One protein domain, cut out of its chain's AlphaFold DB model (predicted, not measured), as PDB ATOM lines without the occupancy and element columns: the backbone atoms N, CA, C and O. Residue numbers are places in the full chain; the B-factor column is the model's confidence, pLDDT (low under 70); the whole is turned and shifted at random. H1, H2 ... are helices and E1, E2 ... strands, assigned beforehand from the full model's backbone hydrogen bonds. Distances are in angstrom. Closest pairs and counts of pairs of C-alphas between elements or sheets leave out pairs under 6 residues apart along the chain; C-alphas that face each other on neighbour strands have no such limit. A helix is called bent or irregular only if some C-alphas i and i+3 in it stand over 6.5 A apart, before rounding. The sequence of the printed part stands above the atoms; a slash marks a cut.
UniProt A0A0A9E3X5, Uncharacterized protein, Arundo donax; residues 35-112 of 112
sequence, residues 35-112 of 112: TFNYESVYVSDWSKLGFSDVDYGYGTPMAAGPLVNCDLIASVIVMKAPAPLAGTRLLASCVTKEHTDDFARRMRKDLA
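Overview. This is residues 35 to 112 of the 112 residues of an uncharacterized protein of Arundo donax (UniProt A0A0A9E3X5). With little regular structure, a small three-stranded sheet has a long loop, residues 46 to 74, that reaches past one end of it and folds back; H1 follows at the other end, where residues 105 to 112 stick out. The 78 printed residues hold E1, E2, E3 and H1 in chain order, only 30 of them in named elements, class mixed; the sheet E1, E2, E3 is mixed. The whole is only just loose, close to compact, radius of gyration of the C-alphas 14.3 A, spanning 41 by 33 by 18 A.

Along the chain. E2, residues 75 to 80, measures 16.7 A; E3, 88 to 93, 16.1 A; E1, 42 to 45, 10.1 A, from C-alpha 42 at (-51.319, 22.454, 21.994). H1, 97 to 110, measures 20.8 A, ending at C-alpha 110 (-47.709, 38.238, 34.249); it is irregular, C-alphas 98 and 101 being 7.5 A apart.

Arrangement. Inner strand E2 is parallel to E1 at 12 degrees, with N 76 and O 42 within hydrogen-bond range at 2.8 A. E2 and E3 form an antiparallel hairpin at 159 degrees, N 79 and O 89 at 2.8 A. H1 is only just not on the sheet, with 4 pairs of C-alphas within 10 A, and is apart from E1 and E2; 8 of its 10 O i to N i+4 pairs are within range.

Size, cuts and confidence. The two C-alphas farthest apart, Glu 39 and Gly 57, are 42.9 A apart. The printed part has no cut, and the link E1 to E2 is long, 29 residues. Residues 68 to 72 and 112 have pLDDT under 70.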
ATOM      1  N   THR A  35     -57.792  19.266  16.670       83.62
ATOM      2  CA  THR A  35     -58.546  20.430  16.210       83.62
ATOM      3  C   THR A  35     -57.607  21.547  15.741       83.62
ATOM      4  O   THR A  35     -56.539  21.775  16.312       83.62
ATOM      5  N   PHE A  36     -58.027  22.280  14.711       80.88
ATOM      6  CA  PHE A  36     -57.293  23.410  14.128       80.88
ATOM      7  C   PHE A  36     -58.117  24.692  14.277       80.88
ATOM      8  O   PHE A  36     -58.505  25.326  13.299       80.88
ATOM      9  N   ASN A  37     -58.487  25.020  15.516       82.56
ATOM     10  CA  ASN A  37     -59.338  26.162  15.833       82.56
ATOM     11  C   ASN A  37     -58.762  26.984  16.999       82.56
ATOM     12  O   ASN A  37     -57.722  26.648  17.561       82.56
ATOM     13  N   TYR A  38     -59.437  28.077  17.350       83.44
ATOM     14  CA  TYR A  38     -59.019  28.978  18.431       83.44
ATOM     15  C   TYR A  38     -59.420  28.500  19.837       83.44
ATOM     16  O   TYR A  38     -59.131  29.169  20.826       83.44
ATOM     17  N   GLU A  39     -60.130  27.375  19.931       85.94
ATOM     18  CA  GLU A  39     -60.694  26.856  21.182       85.94
ATOM     19  C   GLU A  39     -59.729  25.908  21.898       85.94
ATOM     20  O   GLU A  39     -59.888  25.630  23.084       85.94
ATOM     21  N   SER A  40     -58.729  25.399  21.177       88.31
ATOM     22  CA  SER A  40     -57.742  24.447  21.680       88.31
ATOM     23  C   SER A  40     -56.338  25.023  21.555       88.31
ATOM     24  O   SER A  40     -56.021  25.686  20.573       88.31
ATOM     25  N   VAL A  41     -55.479  24.746  22.539       90.06
ATOM     26  CA  VAL A  41     -54.050  25.075  22.478       90.06
ATOM     27  C   VAL A  41     -53.213  23.831  22.743       90.06
ATOM     28  O   VAL A  41     -53.402  23.137  23.743       90.06
ATOM     29  N   TYR A  42     -52.263  23.557  21.855       90.19
ATOM     30  CA  TYR A  42     -51.319  22.454  21.994       90.19
ATOM     31  C   TYR A  42     -50.069  22.921  22.714       90.19
ATOM     32  O   TYR A  42     -49.394  23.840  22.260       90.19
ATOM     33  N   VAL A  43     -49.722  22.262  23.816       92.50
ATOM     34  CA  VAL A  43     -48.494  22.560  24.555       92.50
ATOM     35  C   VAL A  43     -47.548  21.373  24.442       92.50
ATOM     36  O   VAL A  43     -47.871  20.278  24.902       92.50
ATOM     37  N   SER A  44     -46.380  21.586  23.835       92.19
ATOM     38  CA  SER A  44     -45.361  20.549  23.652       92.19
ATOM     39  C   SER A  44     -44.081  20.922  24.394       92.19
ATOM     40  O   SER A  44     -43.556  22.020  24.225       92.19
ATOM     41  N   ASP A  45     -43.584  20.015  25.235       93.94
ATOM     42  CA  ASP A  45     -42.336  20.210  25.976       93.94
ATOM     43  C   ASP A  45     -41.164  19.578  25.223       93.94
ATOM     44  O   ASP A  45     -41.042  18.358  25.129       93.94
ATOM     45  N   TRP A  46     -40.309  20.435  24.673       94.44
ATOM     46  CA  TRP A  46     -39.100  20.076  23.940       94.44
ATOM     47  C   TRP A  46     -37.833  20.254  24.782       94.44
ATOM     48  O   TRP A  46     -36.734  19.970  24.306       94.44
ATOM     49  N   SER A  47     -37.954  20.686  26.042       90.56
ATOM     50  CA  SER A  47     -36.807  20.968  26.919       90.56
ATOM     51  C   SER A  47     -35.917  19.749  27.182       90.56
ATOM     52  O   SER A  47     -34.755  19.912  27.550       90.56
ATOM     53  N   LYS A  48     -36.444  18.537  26.964       90.19
ATOM     54  CA  LYS A  48     -35.757  17.254  27.184       90.19
ATOM     55  C   LYS A  48     -35.460  16.474  25.901       90.19
ATOM     56  O   LYS A  48     -35.035  15.329  25.986       90.19
ATOM     57  N   LEU A  49     -35.683  17.065  24.724       91.88
ATOM     58  CA  LEU A  49     -35.438  16.396  23.437       91.88
ATOM     59  C   LEU A  49     -33.975  16.485  22.969       91.88
ATOM     60  O   LEU A  49     -33.632  15.922  21.937       91.88
ATOM     61  N   GLY A  50     -33.115  17.199  23.702       90.56
ATOM     62  CA  GLY A  50     -31.687  17.328  23.391       90.56
ATOM     63  C   GLY A  50     -31.354  18.362  22.311       90.56
ATOM     64  O   GLY A  50     -30.180  18.574  22.033       90.56
ATOM     65  N   PHE A  51     -32.343  19.062  21.735       91.06
ATOM     66  CA  PHE A  51     -32.103  20.091  20.708       91.06
ATOM     67  C   PHE A  51     -31.097  21.160  21.146       91.06
ATOM     68  O   PHE A  51     -30.309  21.628  20.333       91.06
ATOM     69  N   SER A  52     -31.111  21.546  22.422       89.44
ATOM     70  CA  SER A  52     -30.196  22.555  22.966       89.44
ATOM     71  C   SER A  52     -28.778  22.039  23.222       89.44
ATOM     72  O   SER A  52     -27.906  22.848  23.517       89.44
ATOM     73  N   ASP A  53     -28.555  20.728  23.126       90.12
ATOM     74  CA  ASP A  53     -27.293  20.075  23.487       90.12
ATOM     75  C   ASP A  53     -26.525  19.559  22.252       90.12
ATOM     76  O   ASP A  53     -25.411  19.055  22.377       90.12
ATOM     77  N   VAL A  54     -27.100  19.685  21.051       92.56
ATOM     78  CA  VAL A  54     -26.461  19.279  19.791       92.56
ATOM     79  C   VAL A  54     -25.350  20.262  19.416       92.56
ATOM     80  O   VAL A  54     -25.610  21.446  19.248       92.56
ATOM     81  N   ASP A  55     -24.129  19.781  19.196       94.25
ATOM     82  CA  ASP A  55     -23.025  20.590  18.670       94.25
ATOM     83  C   ASP A  55     -22.276  19.811  17.584       94.25
ATOM     84  O   ASP A  55     -21.689  18.760  17.841       94.25
ATOM     85  N   TYR A  56     -22.311  20.329  16.355       93.19
ATOM     86  CA  TYR A  56     -21.629  19.748  15.192       93.19
ATOM     87  C   TYR A  56     -20.264  20.404  14.902       93.19
ATOM     88  O   TYR A  56     -19.748  20.281  13.794       93.19
ATOM     89  N   GLY A  57     -19.686  21.124  15.869       96.19
ATOM     90  CA  GLY A  57     -18.428  21.869  15.731       96.19
ATOM     91  C   GLY A  57     -18.607  23.378  15.535       96.19
ATOM     92  O   GLY A  57     -17.628  24.079  15.285       96.19
ATOM     93  N   TYR A  58     -19.839  23.881  15.657       91.75
ATOM     94  CA  TYR A  58     -20.191  25.297  15.482       91.75
ATOM     95  C   TYR A  58     -20.856  25.906  16.730       91.75
ATOM     96  O   TYR A  58     -21.306  27.051  16.688       91.75
ATOM     97  N   GLY A  59     -20.907  25.162  17.840       92.12
ATOM     98  CA  GLY A  59     -21.606  25.544  19.060       92.12
ATOM     99  C   GLY A  59     -23.058  25.060  19.095       92.12
ATOM    100  O   GLY A  59     -23.615  24.571  18.110       92.12
ATOM    101  N   THR A  60     -23.686  25.214  20.261       92.94
ATOM    102  CA  THR A  60     -25.077  24.802  20.507       92.94
ATOM    103  C   THR A  60     -26.097  25.721  19.816       92.94
ATOM    104  O   THR A  60     -25.834  26.923  19.689       92.94
ATOM    105  N   PRO A  61     -27.303  25.245  19.454       91.88
ATOM    106  CA  PRO A  61     -28.268  26.041  18.706       91.88
ATOM    107  C   PRO A  61     -28.821  27.216  19.514       91.88
ATOM    108  O   PRO A  61     -29.243  27.074  20.662       91.88
ATOM    109  N   MET A  62     -28.915  28.382  18.871       90.12
ATOM    110  CA  MET A  62     -29.597  29.546  19.448       90.12
ATOM    111  C   MET A  62     -31.123  29.450  19.363       90.12
ATOM    112  O   MET A  62     -31.828  30.107  20.132       90.12
ATOM    113  N   ALA A  63     -31.648  28.672  18.417       87.88
ATOM    114  CA  ALA A  63     -33.072  28.456  18.225       87.88
ATOM    115  C   ALA A  63     -33.322  27.064  17.640       87.88
ATOM    116  O   ALA A  63     -32.561  26.581  16.806       87.88
ATOM    117  N   ALA A  64     -34.420  26.456  18.071       88.75
ATOM    118  CA  ALA A  64     -35.018  25.276  17.477       88.75
ATOM    119  C   ALA A  64     -36.530  25.511  17.440       88.75
ATOM    120  O   ALA A  64     -37.063  26.287  18.237       88.75
ATOM    121  N   GLY A  65     -37.223  24.888  16.502       87.12
ATOM    122  CA  GLY A  65     -38.660  25.049  16.375       87.12
ATOM    123  C   GLY A  65     -39.210  24.223  15.220       87.12
ATOM    124  O   GLY A  65     -38.445  23.780  14.361       87.12
ATOM    125  N   PRO A  66     -40.525  23.992  15.206       83.31
ATOM    126  CA  PRO A  66     -41.189  23.320  14.110       83.31
ATOM    127  C   PRO A  66     -41.153  24.216  12.874       83.31
ATOM    128  O   PRO A  66     -41.308  25.437  12.960       83.31
ATOM    129  N   LEU A  67     -41.013  23.592  11.711       80.69
ATOM    130  CA  LEU A  67     -41.356  24.235  10.456       80.69
ATOM    131  C   LEU A  67     -42.861  24.042  10.254       80.69
ATOM    132  O   LEU A  67     -43.310  22.926  10.001       80.69
ATOM    133  N   VAL A  68     -43.638  25.106  10.438       69.50
ATOM    134  CA  VAL A  68     -45.102  25.041  10.355       69.50
ATOM    135  C   VAL A  68     -45.542  25.385   8.932       69.50
ATOM    136  O   VAL A  68     -45.183  26.435   8.409       69.50
ATOM    137  N   ASN A  69     -46.318  24.500   8.312       63.94
ATOM    138  CA  ASN A  69     -46.885  24.646   6.967       63.94
ATOM    139  C   ASN A  69     -48.427  24.695   6.988       63.94
ATOM    140  O   ASN A  69     -49.073  24.289   6.024       63.94
ATOM    141  N   CYS A  70     -49.018  25.167   8.089       65.12
ATOM    142  CA  CYS A  70     -50.466  25.295   8.269       65.12
ATOM    143  C   CYS A  70     -50.822  26.703   8.756       65.12
ATOM    144  O   CYS A  70     -50.069  27.287   9.536       65.12
ATOM    145  N   ASP A  71     -51.988  27.210   8.342       64.62
ATOM    146  CA  ASP A  71     -52.409  28.593   8.609       64.62
ATOM    147  C   ASP A  71     -52.620  28.886  10.102       64.62
ATOM    148  O   ASP A  71     -52.341  29.996  10.557       64.62
ATOM    149  N   LEU A  72     -53.072  27.896  10.885       68.19
ATOM    150  CA  LEU A  72     -53.156  28.015  12.340       68.19
ATOM    151  C   LEU A  72     -53.213  26.650  13.045       68.19
ATOM    152  O   LEU A  72     -54.222  25.951  13.013       68.19
ATOM    153  N   ILE A  73     -52.144  26.316  13.766       77.44
ATOM    154  CA  ILE A  73     -52.167  25.331  14.854       77.44
ATOM    155  C   ILE A  73     -51.832  26.113  16.111       77.44
ATOM    156  O   ILE A  73     -50.662  26.440  16.325       77.44
ATOM    157  N   ALA A  74     -52.847  26.438  16.916       88.12
ATOM    158  CA  ALA A  74     -52.629  27.204  18.131       88.12
ATOM    159  C   ALA A  74     -51.738  26.398  19.086       88.12
ATOM    160  O   ALA A  74     -52.175  25.436  19.712       88.12
ATOM    161  N   SER A  75     -50.455  26.747  19.144       89.44
ATOM    162  CA  SER A  75     -49.432  25.916  19.776       89.44
ATOM    163  C   SER A  75     -48.433  26.729  20.585       89.44
ATOM    164  O   SER A  75     -48.124  27.882  20.278       89.44
ATOM    165  N   VAL A  76     -47.923  26.107  21.641       92.44
ATOM    166  CA  VAL A  76     -46.866  26.628  22.501       92.44
ATOM    167  C   VAL A  76     -45.832  25.533  22.691       92.44
ATOM    168  O   VAL A  76     -46.138  24.445  23.176       92.44
ATOM    169  N   ILE A  77     -44.589  25.829  22.329       93.44
ATOM    170  CA  ILE A  77     -43.473  24.908  22.513       93.44
ATOM    171  C   ILE A  77     -42.575  25.431  23.620       93.44
ATOM    172  O   ILE A  77     -42.107  26.571  23.585       93.44
ATOM    173  N   VAL A  78     -42.349  24.575  24.608       94.19
ATOM    174  CA  VAL A  78     -41.521  24.845  25.777       94.19
ATOM    175  C   VAL A  78     -40.125  24.303  25.509       94.19
ATOM    176  O   VAL A  78     -39.951  23.120  25.240       94.19
ATOM    177  N   MET A  79     -39.120  25.164  25.569       93.44
ATOM    178  CA  MET A  79     -37.725  24.818  25.305       93.44
ATOM    179  C   MET A  79     -36.823  25.338  26.414       93.44
ATOM    180  O   MET A  79     -37.186  26.241  27.166       93.44
ATOM    181  N   LYS A  80     -35.603  24.811  26.481       92.69
ATOM    182  CA  LYS A  80     -34.532  25.418  27.272       92.69
ATOM    183  C   LYS A  80     -34.130  26.751  26.631       92.69
ATOM    184  O   LYS A  80     -34.076  26.865  25.404       92.69
ATOM    185  N   ALA A  81     -33.878  27.774  27.443       91.94
ATOM    186  CA  ALA A  81     -33.298  29.014  26.942       91.94
ATOM    187  C   ALA A  81     -31.882  28.736  26.392       91.94
ATOM    188  O   ALA A  81     -31.136  27.968  27.005       91.94
ATOM    189  N   PRO A  82     -31.497  29.302  25.234       90.62
ATOM    190  CA  PRO A  82     -30.157  29.108  24.696       90.62
ATOM    191  C   PRO A  82     -29.134  29.870  25.535       90.62
ATOM    192  O   PRO A  82     -29.440  30.929  26.088       90.62
ATOM    193  N   ALA A  83     -27.897  29.381  25.560       86.25
ATOM    194  CA  ALA A  83     -26.801  30.093  26.199       86.25
ATOM    195  C   ALA A  83     -26.626  31.511  25.601       86.25
ATOM    196  O   ALA A  83     -26.821  31.699  24.397       86.25
ATOM    197  N   PRO A  84     -26.269  32.523  26.418       89.50
ATOM    198  CA  PRO A  84     -25.997  32.461  27.859       89.50
ATOM    199  C   PRO A  84     -27.248  32.634  28.748       89.50
ATOM    200  O   PRO A  84     -27.117  32.811  29.957       89.50
ATOM    201  N   LEU A  85     -28.456  32.635  28.177       90.12
ATOM    202  CA  LEU A  85     -29.696  32.832  28.931       90.12
ATOM    203  C   LEU A  85     -30.026  31.587  29.769       90.12
ATOM    204  O   LEU A  85     -29.814  30.454  29.339       90.12
ATOM    205  N   ALA A  86     -30.590  31.803  30.956       88.94
ATOM    206  CA  ALA A  86     -31.069  30.740  31.832       88.94
ATOM    207  C   ALA A  86     -32.601  30.628  31.790       88.94
ATOM    208  O   ALA A  86     -33.306  31.590  31.488       88.94
ATOM    209  N   GLY A  87     -33.113  29.448  32.142       91.12
ATOM    210  CA  GLY A  87     -34.544  29.189  32.279       91.12
ATOM    211  C   GLY A  87     -35.196  28.619  31.021       91.12
ATOM    212  O   GLY A  87     -34.583  27.870  30.257       91.12
ATOM    213  N   THR A  88     -36.469  28.954  30.845       91.56
ATOM    214  CA  THR A  88     -37.349  28.378  29.827       91.56
ATOM    215  C   THR A  88     -37.651  29.403  28.743       91.56
ATOM    216  O   THR A  88     -37.982  30.550  29.030       91.56
ATOM    217  N   ARG A  89     -37.589  28.976  27.484       91.50
ATOM    218  CA  ARG A  89     -38.067  29.727  26.325       91.50
ATOM    219  C   ARG A  89     -39.406  29.161  25.865       91.50
ATOM    220  O   ARG A  89     -39.559  27.948  25.757       91.50
ATOM    221  N   LEU A  90     -40.341  30.046  25.538       91.94
ATOM    222  CA  LEU A  90     -41.607  29.691  24.904       91.94
ATOM    223  C   LEU A  90     -41.592  30.150  23.445       91.94
ATOM    224  O   LEU A  90     -41.322  31.318  23.169       91.94
ATOM    225  N   LEU A  91     -41.897  29.241  22.524       91.00
ATOM    226  CA  LEU A  91     -42.266  29.575  21.152       91.00
ATOM    227  C   LEU A  91     -43.792  29.481  21.054       91.00
ATOM    228  O   LEU A  91     -44.339  28.381  21.017       91.00
ATOM    229  N   ALA A  92     -44.467  30.628  21.074       90.06
ATOM    230  CA  ALA A  92     -45.922  30.707  21.055       90.06
ATOM    231  C   ALA A  92     -46.421  31.103  19.660       90.06
ATOM    232  O   ALA A  92     -46.201  32.224  19.208       90.06
ATOM    233  N   SER A  93     -47.118  30.178  19.008       88.00
ATOM    234  CA  SER A  93     -47.865  30.379  17.767       88.00
ATOM    235  C   SER A  93     -49.334  30.054  18.038       88.00
ATOM    236  O   SER A  93     -49.903  29.129  17.465       88.00
ATOM    237  N   CYS A  94     -49.926  30.757  19.007       87.75
ATOM    238  CA  CYS A  94     -51.234  30.425  19.581       87.75
ATOM    239  C   CYS A  94     -52.312  31.494  19.379       87.75
ATOM    240  O   CYS A  94     -53.427  31.321  19.862       87.75
ATOM    241  N   VAL A  95     -51.996  32.587  18.682       88.56
ATOM    242  CA  VAL A  95     -52.936  33.671  18.384       88.56
ATOM    243  C   VAL A  95     -52.800  34.129  16.934       88.56
ATOM    244  O   VAL A  95     -51.744  33.989  16.320       88.56
ATOM    245  N   THR A  96     -53.880  34.680  16.392       87.50
ATOM    246  CA  THR A  96     -53.893  35.341  15.085       87.50
ATOM    247  C   THR A  96     -53.165  36.680  15.157       87.50
ATOM    248  O   THR A  96     -52.964  37.248  16.236       87.50
ATOM    249  N   LYS A  97     -52.799  37.212  13.987       87.31
ATOM    250  CA  LYS A  97     -52.023  38.449  13.858       87.31
ATOM    251  C   LYS A  97     -52.684  39.643  14.555       87.31
ATOM    252  O   LYS A  97     -51.982  40.473  15.125       87.31
ATOM    253  N   GLU A  98     -54.011  39.712  14.541       91.69
ATOM    254  CA  GLU A  98     -54.802  40.785  15.153       91.69
ATOM    255  C   GLU A  98     -54.678  40.804  16.684       91.69
ATOM    256  O   GLU A  98     -54.843  41.853  17.303       91.69
ATOM    257  N   HIS A  99     -54.375  39.661  17.305       92.12
ATOM    258  CA  HIS A  99     -54.302  39.512  18.760       92.12
ATOM    259  C   HIS A  99     -52.862  39.451  19.301       92.12
ATOM    260  O   HIS A  99     -52.670  39.474  20.520       92.12
ATOM    261  N   THR A 100     -51.846  39.414  18.429       90.69
ATOM    262  CA  THR A 100     -50.429  39.256  18.806       90.69
ATOM    263  C   THR A 100     -49.951  40.311  19.804       90.69
ATOM    264  O   THR A 100     -49.339  39.968  20.819       90.69
ATOM    265  N   ASP A 101     -50.249  41.589  19.560       94.75
ATOM    266  CA  ASP A 101     -49.751  42.682  20.403       94.75
ATOM    267  C   ASP A 101     -50.375  42.671  21.802       94.75
ATOM    268  O   ASP A 101     -49.682  42.904  22.800       94.75
ATOM    269  N   ASP A 102     -51.678  42.375  21.896       95.62
ATOM    270  CA  ASP A 102     -52.348  42.284  23.193       95.62
ATOM    271  C   ASP A 102     -51.874  41.067  23.982       95.62
ATOM    272  O   ASP A 102     -51.571  41.185  25.173       95.62
ATOM    273  N   PHE A 103     -51.716  39.926  23.308       92.62
ATOM    274  CA  PHE A 103     -51.172  38.715  23.909       92.62
ATOM    275  C   PHE A 103     -49.768  38.958  24.478       92.62
ATOM    276  O   PHE A 103     -49.523  38.727  25.663       92.62
ATOM    277  N   ALA A 104     -48.861  39.526  23.677       92.50
ATOM    278  CA  ALA A 104     -47.501  39.834  24.112       92.50
ATOM    279  C   ALA A 104     -47.471  40.832  25.283       92.50
ATOM    280  O   ALA A 104     -46.640  40.717  26.187       92.50
ATOM    281  N   ARG A 105     -48.380  41.816  25.294       94.81
ATOM    282  CA  ARG A 105     -48.515  42.770  26.403       94.81
ATOM    283  C   ARG A 105     -48.965  42.090  27.694       94.81
ATOM    284  O   ARG A 105     -48.402  42.409  28.738       94.81
ATOM    285  N   ARG A 106     -49.954  41.192  27.643       93.69
ATOM    286  CA  ARG A 106     -50.433  40.455  28.826       93.69
ATOM    287  C   ARG A 106     -49.354  39.534  29.386       93.69
ATOM    288  O   ARG A 106     -49.042  39.643  30.562       93.69
ATOM    289  N   MET A 107     -48.688  38.769  28.520       91.44
ATOM    290  CA  MET A 107     -47.575  37.894  28.911       91.44
ATOM    291  C   MET A 107     -46.479  38.643  29.679       91.44
ATOM    292  O   MET A 107     -45.963  38.140  30.668       91.44
ATOM    293  N   ARG A 108     -46.128  39.866  29.258       90.94
ATOM    294  CA  ARG A 108     -45.132  40.683  29.972       90.94
ATOM    295  C   ARG A 108     -45.602  41.154  31.346       90.94
ATOM    296  O   ARG A 108     -44.760  41.324  32.217       90.94
ATOM    297  N   LYS A 109     -46.903  41.395  31.533       91.38
ATOM    298  CA  LYS A 109     -47.457  41.794  32.835       91.38
ATOM    299  C   LYS A 109     -47.423  40.644  33.835       91.38
ATOM    300  O   LYS A 109     -47.112  40.888  34.986       91.38
ATOM    301  N   ASP A 110     -47.694  39.424  33.383       80.81
ATOM    302  CA  ASP A 110     -47.709  38.238  34.249       80.81
ATOM    303  C   ASP A 110     -46.296  37.779  34.668       80.81
ATOM    304  O   ASP A 110     -46.148  36.949  35.561       80.81
ATOM    305  N   LEU A 111     -45.256  38.306  34.009       73.75
ATOM    306  CA  LEU A 111     -43.844  38.030  34.293       73.75
ATOM    307  C   LEU A 111     -43.157  39.120  35.138       73.75
ATOM    308  O   LEU A 111     -41.985  38.946  35.474       73.75
ATOM    309  N   ALA A 112     -43.840  40.236  35.417       59.31
ATOM    310  CA  ALA A 112     -43.324  41.374  36.182       59.31
ATOM    311  C   ALA A 112     -43.753  41.294  37.652       59.31
ATOM    312  O   ALA A 112     -42.916  41.650  38.511       59.31
TER     313      ALA A 112